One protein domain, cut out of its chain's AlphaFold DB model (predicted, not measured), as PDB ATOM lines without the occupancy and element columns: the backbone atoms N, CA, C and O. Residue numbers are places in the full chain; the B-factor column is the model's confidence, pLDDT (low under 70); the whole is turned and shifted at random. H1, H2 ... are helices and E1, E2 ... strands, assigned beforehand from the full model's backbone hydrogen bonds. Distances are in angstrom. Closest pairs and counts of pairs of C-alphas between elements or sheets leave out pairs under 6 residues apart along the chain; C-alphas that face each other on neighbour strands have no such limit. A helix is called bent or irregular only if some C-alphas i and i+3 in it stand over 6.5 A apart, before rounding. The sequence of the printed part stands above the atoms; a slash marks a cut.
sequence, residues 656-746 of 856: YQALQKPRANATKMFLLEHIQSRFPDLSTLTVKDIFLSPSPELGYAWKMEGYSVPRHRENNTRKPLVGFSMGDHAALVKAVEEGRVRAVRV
ATOM      1  N   TYR A 656     -34.295 -43.796  34.661       72.69
ATOM      2  CA  TYR A 656     -35.424 -44.041  33.765       72.69
ATOM      3  C   TYR A 656     -35.505 -42.996  32.642       72.69
ATOM      4  O   TYR A 656     -35.713 -43.358  31.485       72.69
ATOM      5  N   GLN A 657     -35.273 -41.718  32.962       71.31
ATOM      6  CA  GLN A 657     -35.257 -40.630  31.977       71.31
ATOM      7  C   GLN A 657     -34.104 -40.757  30.970       71.31
ATOM      8  O   GLN A 657     -34.305 -40.498  29.784       71.31
ATOM      9  N   ALA A 658     -32.924 -41.219  31.404       76.50
ATOM     10  CA  ALA A 658     -31.787 -41.450  30.507       76.50
ATOM     11  C   ALA A 658     -32.098 -42.497  29.416       76.50
ATOM     12  O   ALA A 658     -31.666 -42.354  28.275       76.50
ATOM     13  N   LEU A 659     -32.917 -43.506  29.737       83.00
ATOM     14  CA  LEU A 659     -33.279 -44.602  28.829       83.00
ATOM     15  C   LEU A 659     -34.507 -44.318  27.952       83.00
ATOM     16  O   LEU A 659     -34.834 -45.113  27.073       83.00
ATOM     17  N   GLN A 660     -35.238 -43.229  28.185       91.06
ATOM     18  CA  GLN A 660     -36.412 -42.887  27.371       91.06
ATOM     19  C   GLN A 660     -36.032 -42.449  25.952       91.06
ATOM     20  O   GLN A 660     -36.699 -42.835  24.997       91.06
ATOM     21  N   LYS A 661     -34.938 -41.689  25.799       92.06
ATOM     22  CA  LYS A 661     -34.520 -41.169  24.488       92.06
ATOM     23  C   LYS A 661     -34.063 -42.269  23.517       92.06
ATOM     24  O   LYS A 661     -34.589 -42.281  22.407       92.06
ATOM     25  N   PRO A 662     -33.173 -43.213  23.896       93.31
ATOM     26  CA  PRO A 662     -32.745 -44.271  22.977       93.31
ATOM     27  C   PRO A 662     -33.909 -45.152  22.511       93.31
ATOM     28  O   PRO A 662     -34.017 -45.449  21.328       93.31
ATOM     29  N   ARG A 663     -34.837 -45.495  23.419       95.50
ATOM     30  CA  ARG A 663     -36.025 -46.302  23.092       95.50
ATOM     31  C   ARG A 663     -36.954 -45.599  22.108       95.50
ATOM     32  O   ARG A 663     -37.369 -46.192  21.118       95.50
ATOM     33  N   ALA A 664     -37.233 -44.318  22.343       97.00
ATOM     34  CA  ALA A 664     -38.040 -43.532  21.423       97.00
ATOM     35  C   ALA A 664     -37.379 -43.372  20.051       97.00
ATOM     36  O   ALA A 664     -38.080 -43.434  19.046       97.00
ATOM     37  N   ASN A 665     -36.054 -43.215  20.003       96.44
ATOM     38  CA  ASN A 665     -35.314 -43.145  18.744       96.44
ATOM     39  C   ASN A 665     -35.373 -44.465  17.968       96.44
ATOM     40  O   ASN A 665     -35.625 -44.424  16.771       96.44
ATOM     41  N   ALA A 666     -35.232 -45.614  18.637       97.19
ATOM     42  CA  ALA A 666     -35.359 -46.921  17.992       97.19
ATOM     43  C   ALA A 666     -36.744 -47.103  17.343       97.19
ATOM     44  O   ALA A 666     -36.845 -47.471  16.177       97.19
ATOM     45  N   THR A 667     -37.823 -46.751  18.052       98.25
ATOM     46  CA  THR A 667     -39.172 -46.788  17.464       98.25
ATOM     47  C   THR A 667     -39.345 -45.769  16.340       98.25
ATOM     48  O   THR A 667     -39.971 -46.084  15.339       98.25
ATOM     49  N   LYS A 668     -38.785 -44.557  16.461       98.38
ATOM     50  CA  LYS A 668     -38.828 -43.567  15.374       98.38
ATOM     51  C   LYS A 668     -38.113 -44.065  14.118       98.38
ATOM     52  O   LYS A 668     -38.629 -43.829  13.037       98.38
ATOM     53  N   MET A 669     -36.974 -44.746  14.251       98.06
ATOM     54  CA  MET A 669     -36.270 -45.350  13.116       98.06
ATOM     55  C   MET A 669     -37.121 -46.422  12.436       98.06
ATOM     56  O   MET A 669     -37.284 -46.373  11.225       98.06
ATOM     57  N   PHE A 670     -37.741 -47.312  13.213       98.31
ATOM     58  CA  PHE A 670     -38.654 -48.325  12.675       98.31
ATOM     59  C   PHE A 670     -39.847 -47.701  11.927       98.31
ATOM     60  O   PHE A 670     -40.227 -48.134  10.845       98.31
ATOM     61  N   LEU A 671     -40.436 -46.635  12.481       98.44
ATOM     62  CA  LEU A 671     -41.520 -45.905  11.820       98.44
ATOM     63  C   LEU A 671     -41.044 -45.151  10.567       98.44
ATOM     64  O   LEU A 671     -41.804 -45.065   9.607       98.44
ATOM     65  N   LEU A 672     -39.819 -44.610  10.570       98.31
ATOM     66  CA  LEU A 672     -39.213 -43.968   9.400       98.31
ATOM     67  C   LEU A 672     -39.030 -44.975   8.267       98.31
ATOM     68  O   LEU A 672     -39.454 -44.705   7.151       98.31
ATOM     69  N   GLU A 673     -38.476 -46.147   8.573       98.19
ATOM     70  CA  GLU A 673     -38.331 -47.250   7.623       98.19
ATOM     71  C   GLU A 673     -39.695 -47.665   7.053       98.19
ATOM     72  O   GLU A 673     -39.856 -47.777   5.837       98.19
ATOM     73  N   HIS A 674     -40.725 -47.778   7.903       98.25
ATOM     74  CA  HIS A 674     -42.092 -48.042   7.449       98.25
ATOM     75  C   HIS A 674     -42.611 -46.958   6.486       98.25
ATOM     76  O   HIS A 674     -43.190 -47.293   5.454       98.25
ATOM     77  N   ILE A 675     -42.392 -45.672   6.783       98.31
ATOM     78  CA  ILE A 675     -42.803 -44.559   5.910       98.31
ATOM     79  C   ILE A 675     -42.051 -44.610   4.577       98.31
ATOM     80  O   ILE A 675     -42.695 -44.583   3.534       98.31
ATOM     81  N   GLN A 676     -40.725 -44.751   4.601       97.69
ATOM     82  CA  GLN A 676     -39.880 -44.773   3.402       97.69
ATOM     83  C   GLN A 676     -40.160 -45.993   2.516       97.69
ATOM     84  O   GLN A 676     -40.165 -45.876   1.293       97.69
ATOM     85  N   SER A 677     -40.471 -47.148   3.113       97.88
ATOM     86  CA  SER A 677     -40.876 -48.343   2.361       97.88
ATOM     87  C   SER A 677     -42.205 -48.159   1.619       97.88
ATOM     88  O   SER A 677     -42.427 -48.772   0.575       97.88
ATOM     89  N   ARG A 678     -43.100 -47.315   2.150       97.62
ATOM     90  CA  ARG A 678     -44.454 -47.108   1.625       97.62
ATOM     91  C   ARG A 678     -44.547 -45.899   0.694       97.62
ATOM     92  O   ARG A 678     -45.341 -45.920  -0.242       97.62
ATOM     93  N   PHE A 679     -43.732 -44.878   0.951       97.44
ATOM     94  CA  PHE A 679     -43.649 -43.622   0.211       97.44
ATOM     95  C   PHE A 679     -42.174 -43.302  -0.084       97.44
ATOM     96  O   PHE A 679     -41.543 -42.544   0.659       97.44
ATOM     97  N   PRO A 680     -41.589 -43.892  -1.145       97.12
ATOM     98  CA  PRO A 680     -40.178 -43.684  -1.486       97.12
ATOM     99  C   PRO A 680     -39.815 -42.220  -1.794       97.12
ATOM    100  O   PRO A 680     -38.663 -41.809  -1.647       97.12
ATOM    101  N   ASP A 681     -40.799 -41.413  -2.193       96.19
ATOM    102  CA  ASP A 681     -40.669 -39.973  -2.419       96.19
ATOM    103  C   ASP A 681     -40.482 -39.167  -1.123       96.19
ATOM    104  O   ASP A 681     -39.909 -38.082  -1.157       96.19
ATOM    105  N   LEU A 682     -40.858 -39.728   0.030       96.81
ATOM    106  CA  LEU A 682     -40.593 -39.163   1.357       96.81
ATOM    107  C   LEU A 682     -39.255 -39.645   1.955       96.81
ATOM    108  O   LEU A 682     -39.061 -39.631   3.173       96.81
ATOM    109  N   SER A 683     -38.307 -40.067   1.115       95.69
ATOM    110  CA  SER A 683     -36.956 -40.482   1.530       95.69
ATOM    111  C   SER A 683     -36.146 -39.367   2.202       95.69
ATOM    112  O   SER A 683     -35.220 -39.659   2.956       95.69
ATOM    113  N   THR A 684     -36.531 -38.105   2.000       97.19
ATOM    114  CA  THR A 684     -35.927 -36.926   2.640       97.19
ATOM    115  C   THR A 684     -36.260 -36.790   4.128       97.19
ATOM    116  O   THR A 684     -35.588 -36.031   4.829       97.19
ATOM    117  N   LEU A 685     -37.265 -37.514   4.637       97.62
ATOM    118  CA  LEU A 685     -37.633 -37.470   6.052       97.62
ATOM    119  C   LEU A 685     -36.523 -38.042   6.940       97.62
ATOM    120  O   LEU A 685     -35.927 -39.081   6.654       97.62
ATOM    121  N   THR A 686     -36.294 -37.393   8.079       97.94
ATOM    122  CA  THR A 686     -35.333 -37.836   9.093       97.94
ATOM    123  C   THR A 686     -36.039 -38.364  10.345       97.94
ATOM    124  O   THR A 686     -37.230 -38.156  10.575       97.94
ATOM    125  N   VAL A 687     -35.287 -38.996  11.254       97.62
ATOM    126  CA  VAL A 687     -35.791 -39.490  12.559       97.62
ATOM    127  C   VAL A 687     -36.440 -38.372  13.404       97.62
ATOM    128  O   VAL A 687     -37.285 -38.627  14.279       97.62
ATOM    129  N   LYS A 688     -36.052 -37.111  13.167       96.88
ATOM    130  CA  LYS A 688     -36.620 -35.944  13.855       96.88
ATOM    131  C   LYS A 688     -38.043 -35.646  13.394       96.88
ATOM    132  O   LYS A 688     -38.839 -35.251  14.242       96.88
ATOM    133  N   ASP A 689     -38.363 -35.955  12.143       97.62
ATOM    134  CA  ASP A 689     -39.643 -35.662  11.486       97.62
ATOM    135  C   ASP A 689     -40.711 -36.727  11.778       97.62
ATOM    136  O   ASP A 689     -41.867 -36.620  11.372       97.62
ATOM    137  N   ILE A 690     -40.338 -37.767  12.531       98.12
ATOM    138  CA  ILE A 690     -41.240 -38.847  12.915       98.12
ATOM    139  C   ILE A 690     -42.025 -38.495  14.177       98.12
ATOM    140  O   ILE A 690     -41.488 -38.501  15.296       98.12
ATOM    141  N   PHE A 691     -43.325 -38.265  14.002       97.38
ATOM    142  CA  PHE A 691     -44.284 -37.982  15.069       97.38
ATOM    143  C   PHE A 691     -45.514 -38.880  14.928       97.38
ATOM    144  O   PHE A 691     -45.891 -39.244  13.825       97.38
ATOM    145  N   LEU A 692     -46.191 -39.201  16.036       96.94
ATOM    146  CA  LEU A 692     -47.487 -39.911  16.004       96.94
ATOM    147  C   LEU A 692     -48.650 -39.022  15.539       96.94
ATOM    148  O   LEU A 692     -49.779 -39.479  15.381       96.94
ATOM    149  N   SER A 693     -48.402 -37.728  15.389       96.00
ATOM    150  CA  SER A 693     -49.342 -36.736  14.874       96.00
ATOM    151  C   SER A 693     -48.518 -35.746  14.046       96.00
ATOM    152  O   SER A 693     -48.157 -34.691  14.565       96.00
ATOM    153  N   PRO A 694     -48.071 -36.163  12.845       96.50
ATOM    154  CA  PRO A 694     -47.243 -35.337  11.968       96.50
ATOM    155  C   PRO A 694     -48.017 -34.120  11.454       96.50
ATOM    156  O   PRO A 694     -49.245 -34.148  11.383       96.50
ATOM    157  N   SER A 695     -47.284 -33.061  11.100       94.56
ATOM    158  CA  SER A 695     -47.846 -31.941  10.339       94.56
ATOM    159  C   SER A 695     -48.213 -32.422   8.925       94.56
ATOM    160  O   SER A 695     -47.434 -33.198   8.363       94.56
ATOM    161  N   PRO A 696     -49.327 -31.957   8.325       93.81
ATOM    162  CA  PRO A 696     -49.671 -32.242   6.927       93.81
ATOM    163  C   PRO A 696     -48.543 -31.921   5.935       93.81
ATOM    164  O   PRO A 696     -48.388 -32.611   4.934       93.81
ATOM    165  N   GLU A 697     -47.709 -30.929   6.256       94.50
ATOM    166  CA  GLU A 697     -46.548 -30.494   5.464       94.50
ATOM    167  C   GLU A 697     -45.484 -31.587   5.284       94.50
ATOM    168  O   GLU A 697     -44.717 -31.552   4.329       94.50
ATOM    169  N   LEU A 698     -45.438 -32.579   6.181       96.06
ATOM    170  CA  LEU A 698     -44.506 -33.705   6.063       96.06
ATOM    171  C   LEU A 698     -44.974 -34.751   5.036       96.06
ATOM    172  O   LEU A 698     -44.285 -35.748   4.827       96.06
ATOM    173  N   GLY A 699     -46.154 -34.567   4.430       96.69
ATOM    174  CA  GLY A 699     -46.681 -35.427   3.366       96.69
ATOM    175  C   GLY A 699     -47.220 -36.782   3.835       96.69
ATOM    176  O   GLY A 699     -47.631 -37.601   3.009       96.69
ATOM    177  N   TYR A 700     -47.263 -37.042   5.147       97.88
ATOM    178  CA  TYR A 700     -47.796 -38.286   5.707       97.88
ATOM    179  C   TYR A 700     -48.670 -38.055   6.944       97.88
ATOM    180  O   TYR A 700     -48.488 -37.104   7.699       97.88
ATOM    181  N   ALA A 701     -49.603 -38.977   7.175       97.81
ATOM    182  CA  ALA A 701     -50.430 -39.098   8.371       97.81
ATOM    183  C   ALA A 701     -50.495 -40.565   8.820       97.81
ATOM    184  O   ALA A 701     -50.189 -41.478   8.056       97.81
ATOM    185  N   TRP A 702     -50.902 -40.821  10.063       97.94
ATOM    186  CA  TRP A 702     -51.092 -42.187  10.566       97.94
ATOM    187  C   TRP A 702     -52.563 -42.580  10.539       97.94
ATOM    188  O   TRP A 702     -53.384 -41.942  11.200       97.94
ATOM    189  N   LYS A 703     -52.885 -43.685   9.864       97.94
ATOM    190  CA  LYS A 703     -54.177 -44.362  10.003       97.94
ATOM    191  C   LYS A 703     -54.044 -45.468  11.046       97.94
ATOM    192  O   LYS A 703     -53.203 -46.353  10.898       97.94
ATOM    193  N   MET A 704     -54.850 -45.393  12.104       98.00
ATOM    194  CA  MET A 704     -54.810 -46.315  13.243       98.00
ATOM    195  C   MET A 704     -56.146 -47.061  13.357       98.00
ATOM    196  O   MET A 704     -57.128 -46.524  13.859       98.00
ATOM    197  N   GLU A 705     -56.186 -48.299  12.882       97.75
ATOM    198  CA  GLU A 705     -57.339 -49.201  12.909       97.75
ATOM    199  C   GLU A 705     -57.213 -50.144  14.122       97.75
ATOM    200  O   GLU A 705     -56.404 -51.068  14.142       97.75
ATOM    201  N   GLY A 706     -57.983 -49.889  15.188       96.44
ATOM    202  CA  GLY A 706     -57.980 -50.735  16.393       96.44
ATOM    203  C   GLY A 706     -56.728 -50.614  17.277       96.44
ATOM    204  O   GLY A 706     -56.504 -51.446  18.158       96.44
ATOM    205  N   TYR A 707     -55.896 -49.593  17.065       98.00
ATOM    206  CA  TYR A 707     -54.793 -49.237  17.957       98.00
ATOM    207  C   TYR A 707     -55.100 -47.926  18.688       98.00
ATOM    208  O   TYR A 707     -55.336 -46.895  18.059       98.00
ATOM    209  N   SER A 708     -55.073 -47.948  20.022       97.25
ATOM    210  CA  SER A 708     -55.255 -46.756  20.850       97.25
ATOM    211  C   SER A 708     -53.903 -46.186  21.280       97.25
ATOM    212  O   SER A 708     -53.120 -46.835  21.973       97.25
ATOM    213  N   VAL A 709     -53.619 -44.942  20.878       97.44
ATOM    214  CA  VAL A 709     -52.376 -44.261  21.269       97.44
ATOM    215  C   VAL A 709     -52.350 -44.081  22.790       97.44
ATOM    216  O   VAL A 709     -53.280 -43.474  23.333       97.44
ATOM    217  N   PRO A 710     -51.288 -44.537  23.483       97.81
ATOM    218  CA  PRO A 710     -51.114 -44.322  24.912       97.81
ATOM    219  C   PRO A 710     -51.317 -42.856  25.302       97.81
ATOM    220  O   PRO A 710     -50.774 -41.941  24.676       97.81
ATOM    221  N   ARG A 711     -52.085 -42.626  26.369       97.75
ATOM    222  CA  ARG A 711     -52.355 -41.293  26.921       97.75
ATOM    223  C   ARG A 711     -51.723 -41.132  28.299       97.75
ATOM    224  O   ARG A 711     -51.535 -42.099  29.040       97.75
ATOM    225  N   HIS A 712     -51.366 -39.904  28.651       93.31
ATOM    226  CA  HIS A 712     -50.947 -39.564  30.005       93.31
ATOM    227  C   HIS A 712     -52.128 -39.705  30.971       93.31
ATOM    228  O   HIS A 712     -53.202 -39.162  30.730       93.31
ATOM    229  N   ARG A 713     -51.913 -40.398  32.096       91.75
ATOM    230  CA  ARG A 713     -52.963 -40.648  33.098       91.75
ATOM    231  C   ARG A 713     -53.503 -39.365  33.741       91.75
ATOM    232  O   ARG A 713     -54.656 -39.337  34.139       91.75
ATOM    233  N   GLU A 714     -52.668 -38.334  33.866       92.62
ATOM    234  CA  GLU A 714     -52.994 -37.113  34.616       92.62
ATOM    235  C   GLU A 714     -53.847 -36.119  33.822       92.62
ATOM    236  O   GLU A 714     -54.725 -35.485  34.393       92.62
ATOM    237  N   ASN A 715     -53.600 -35.971  32.518       92.19
ATOM    238  CA  ASN A 715     -54.225 -34.930  31.693       92.19
ATOM    239  C   ASN A 715     -54.921 -35.476  30.436       92.19
ATOM    240  O   ASN A 715     -55.348 -34.696  29.593       92.19
ATOM    241  N   ASN A 716     -54.992 -36.803  30.275       93.56
ATOM    242  CA  ASN A 716     -55.590 -37.485  29.122       93.56
ATOM    243  C   ASN A 716     -55.029 -37.048  27.747       93.56
ATOM    244  O   ASN A 716     -55.635 -37.311  26.705       93.56
ATOM    245  N   THR A 717     -53.865 -36.393  27.717       94.94
ATOM    246  CA  THR A 717     -53.196 -35.999  26.469       94.94
ATOM    247  C   THR A 717     -52.479 -37.195  25.853       94.94
ATOM    248  O   THR A 717     -52.033 -38.100  26.567       94.94
ATOM    249  N   ARG A 718     -52.352 -37.217  24.520       96.00
ATOM    250  CA  ARG A 718     -51.554 -38.238  23.826       96.00
ATOM    251  C   ARG A 718     -50.118 -38.177  24.336       96.00
ATOM    252  O   ARG A 718     -49.505 -37.113  24.397       96.00
ATOM    253  N   LYS A 719     -49.588 -39.331  24.718       96.94
ATOM    254  CA  LYS A 719     -48.229 -39.451  25.226       96.94
ATOM    255  C   LYS A 719     -47.257 -39.267  24.053       96.94
ATOM    256  O   LYS A 719     -47.465 -39.876  23.006       96.94
ATOM    257  N   PRO A 720     -46.191 -38.460  24.173       96.44
ATOM    258  CA  PRO A 720     -45.154 -38.428  23.147       96.44
ATOM    259  C   PRO A 720     -44.392 -39.761  23.148       96.44
ATOM    260  O   PRO A 720     -44.312 -40.414  24.191       96.44
ATOM    261  N   LEU A 721     -43.751 -40.135  22.032       97.25
ATOM    262  CA  LEU A 721     -42.950 -41.372  21.938       97.25
ATOM    263  C   LEU A 721     -41.878 -41.474  23.036       97.25
ATOM    264  O   LEU A 721     -41.620 -42.552  23.544       97.25
ATOM    265  N   VAL A 722     -41.295 -40.356  23.477       96.25
ATOM    266  CA  VAL A 722     -40.330 -40.330  24.600       96.25
ATOM    267  C   VAL A 722     -40.980 -40.718  25.934       96.25
ATOM    268  O   VAL A 722     -40.326 -41.239  26.837       96.25
ATOM    269  N   GLY A 723     -42.280 -40.475  26.075       94.94
ATOM    270  CA  GLY A 723     -43.045 -40.853  27.251       94.94
ATOM    271  C   GLY A 723     -43.455 -42.325  27.264       94.94
ATOM    272  O   GLY A 723     -43.812 -42.813  28.337       94.94
ATOM    273  N   PHE A 724     -43.421 -43.034  26.132       97.06
ATOM    274  CA  PHE A 724     -43.907 -44.412  26.016       97.06
ATOM    275  C   PHE A 724     -43.227 -45.352  27.022       97.06
ATOM    276  O   PHE A 724     -42.049 -45.236  27.367       97.06
ATOM    277  N   SER A 725     -44.031 -46.251  27.585       95.94
ATOM    278  CA  SER A 725     -43.525 -47.397  28.333       95.94
ATOM    279  C   SER A 725     -42.886 -48.399  27.359       95.94
ATOM    280  O   SER A 725     -43.082 -48.321  26.150       95.94
ATOM    281  N   MET A 726     -42.126 -49.371  27.866       94.94
ATOM    282  CA  MET A 726     -41.575 -50.425  27.004       94.94
ATOM    283  C   MET A 726     -42.685 -51.259  26.341       94.94
ATOM    284  O   MET A 726     -42.570 -51.595  25.168       94.94
ATOM    285  N   GLY A 727     -43.784 -51.513  27.063       96.38
ATOM    286  CA  GLY A 727     -44.969 -52.168  26.506       96.38
ATOM    287  C   GLY A 727     -45.666 -51.317  25.443       96.38
ATOM    288  O   GLY A 727     -46.086 -51.852  24.426       96.38
ATOM    289  N   ASP A 728     -45.712 -49.994  25.631       97.81
ATOM    290  CA  ASP A 728     -46.298 -49.055  24.664       97.81
ATOM    291  C   ASP A 728     -45.533 -49.097  23.325       97.81
ATOM    292  O   ASP A 728     -46.147 -49.148  22.261       97.81
ATOM    293  N   HIS A 729     -44.192 -49.108  23.378       98.00
ATOM    294  CA  HIS A 729     -43.334 -49.226  22.193       98.00
ATOM    295  C   HIS A 729     -43.530 -50.564  21.473       98.00
ATOM    296  O   HIS A 729     -43.741 -50.574  20.264       98.00
ATOM    297  N   ALA A 730     -43.507 -51.680  22.211       97.25
ATOM    298  CA  ALA A 730     -43.713 -53.009  21.635       97.25
ATOM    299  C   ALA A 730     -45.107 -53.147  20.998       97.25
ATOM    300  O   ALA A 730     -45.240 -53.694  19.907       97.25
ATOM    301  N   ALA A 731     -46.143 -52.599  21.641       97.88
ATOM    302  CA  ALA A 731     -47.500 -52.600  21.107       97.88
ATOM    303  C   ALA A 731     -47.628 -51.761  19.827       97.88
ATOM    304  O   ALA A 731     -48.374 -52.151  18.934       97.88
ATOM    305  N   LEU A 732     -46.917 -50.629  19.731       98.38
ATOM    306  CA  LEU A 732     -46.896 -49.804  18.522       98.38
ATOM    307  C   LEU A 732     -46.205 -50.521  17.358       98.38
ATOM    308  O   LEU A 732     -46.773 -50.568  16.274       98.38
ATOM    309  N   VAL A 733     -45.023 -51.101  17.589       98.19
ATOM    310  CA  VAL A 733     -44.282 -51.869  16.567       98.19
ATOM    311  C   VAL A 733     -45.141 -53.019  16.046       98.19
ATOM    312  O   VAL A 733     -45.401 -53.092  14.849       98.19
ATOM    313  N   LYS A 734     -45.709 -53.822  16.954       98.12
ATOM    314  CA  LYS A 734     -46.617 -54.917  16.599       98.12
ATOM    315  C   LYS A 734     -47.845 -54.433  15.818       98.12
ATOM    316  O   LYS A 734     -48.271 -55.082  14.873       98.12
ATOM    317  N   ALA A 735     -48.420 -53.285  16.182       98.38
ATOM    318  CA  ALA A 735     -49.558 -52.729  15.454       98.38
ATOM    319  C   ALA A 735     -49.187 -52.261  14.036       98.38
ATOM    320  O   ALA A 735     -50.032 -52.327  13.146       98.38
ATOM    321  N   VAL A 736     -47.949 -51.809  13.815       98.44
ATOM    322  CA  VAL A 736     -47.448 -51.461  12.477       98.44
ATOM    323  C   VAL A 736     -47.208 -52.711  11.632       98.44
ATOM    324  O   VAL A 736     -47.640 -52.752  10.482       98.44
ATOM    325  N   GLU A 737     -46.599 -53.749  12.207       97.88
ATOM    326  CA  GLU A 737     -46.382 -55.046  11.545       97.88
ATOM    327  C   GLU A 737     -47.705 -55.719  11.144       97.88
ATOM    328  O   GLU A 737     -47.833 -56.246  10.044       97.88
ATOM    329  N   GLU A 738     -48.723 -55.642  12.004       98.00
ATOM    330  CA  GLU A 738     -50.069 -56.163  11.735       98.00
ATOM    331  C   GLU A 738     -50.891 -55.272  10.780       98.00
ATOM    332  O   GLU A 738     -52.042 -55.587  10.480       98.00
ATOM    333  N   GLY A 739     -50.360 -54.126  10.339       97.75
ATOM    334  CA  GLY A 739     -51.064 -53.179   9.466       97.75
ATOM    335  C   GLY A 739     -52.203 -52.394  10.137       97.75
ATOM    336  O   GLY A 739     -52.884 -51.612   9.464       97.75
ATOM    337  N   ARG A 740     -52.382 -52.560  11.457       98.31
ATOM    338  CA  ARG A 740     -53.317 -51.791  12.295       98.31
ATOM    339  C   ARG A 740     -52.896 -50.333  12.436       98.31
ATOM    340  O   ARG A 740     -53.742 -49.464  12.599       98.31
ATOM    341  N   VAL A 741     -51.603 -50.042  12.366       98.50
ATOM    342  CA  VAL A 741     -51.078 -48.680  12.241       98.50
ATOM    343  C   VAL A 741     -50.314 -48.606  10.933       98.50
ATOM    344  O   VAL A 741     -49.359 -49.344  10.731       98.50
ATOM    345  N   ARG A 742     -50.719 -47.717  10.029       98.12
ATOM    346  CA  ARG A 742     -50.015 -47.525   8.759       98.12
ATOM    347  C   ARG A 742     -49.898 -46.059   8.407       98.12
ATOM    348  O   ARG A 742     -50.813 -45.278   8.676       98.12
ATOM    349  N   ALA A 743     -48.774 -45.696   7.804       98.25
ATOM    350  CA  ALA A 743     -48.619 -44.372   7.229       98.25
ATOM    351  C   ALA A 743     -49.510 -44.253   5.978       98.25
ATOM    352  O   ALA A 743     -49.610 -45.187   5.177       98.25
ATOM    353  N   VAL A 744     -50.185 -43.120   5.828       98.19
ATOM    354  CA  VAL A 744     -51.030 -42.760   4.685       98.19
ATOM    355  C   VAL A 744     -50.531 -41.429   4.144       98.19
ATOM    356  O   VAL A 744     -50.196 -40.538   4.919       98.19
ATOM    357  N   ARG A 745     -50.461 -41.305   2.821       96.62
ATOM    358  CA  ARG A 745     -50.025 -40.081   2.157       96.62
ATOM    359  C   ARG A 745     -51.083 -38.997   2.313       96.62
ATOM    360  O   ARG A 745     -52.262 -39.257   2.078       96.62
ATOM    361  N   VAL A 746     -50.648 -37.803   2.697       96.50
ATOM    362  CA  VAL A 746     -51.501 -36.613   2.723       96.50
ATOM    363  C   VAL A 746     -51.230 -35.853   1.434       96.50
ATOM    364  O   VAL A 746     -50.148 -35.307   1.244       96.50
TER     365      VAL A 746
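What this domain is: This is residues 656 to 746 of the 856 residues of an uncharacterized protein of Ascobolus immersus RN42 (UniProt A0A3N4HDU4). Long helix H1 and shorter helix H2 lie side by side, and a two-stranded antiparallel ribbon, E1 - E2, packs through E2 on the later residues of both. The 91 printed residues hold H1, E1, H2, E2 in that order; the class is mixed, helices and strands, with under half of the residues in named elements. The whole is compact, radius of gyration of the C-alphas 12.8 A, spanning 37 by 28 by 24 A.

Where its parts are: Find C-alpha 656 at (-35.424, -44.041, 33.765); H1 runs from there to 678, 33.5 A, only just irregular: C-alphas 658 and 661 are 6.6 A apart. Next come E1, residues 700 to 704, 13.1 A; H2, 726 to 737, 16.8 A; and E2, 741 to 745, 13.3 A, ending at C-alpha 745 (-50.025, -40.081, 2.157).

How they stand to each other: With residues 663 to 670 alone, H1 touches H2, the same way at a shallow tilt of 4 degrees; the closest C-alphas, Thr 667 and His 729, are 6.8 A apart. In antiparallel E1 and E2, N 701 and O 744 are within hydrogen-bond range, 2.8 A. The closest C-alphas of H1 and E2, Ile 675 and Ala 743, are 6.0 A apart. Every O i to N i+4 pair is within range in H2, 16 of 19 in H1.

The domain as a whole: The farthest C-alphas, Asp 681 and Glu 714, are 39.1 A apart. The printed part has no cut; the links H1 to E1 and E1 to H2 are long, H2 to E2 tight. No printed residue is under 70 in pLDDT.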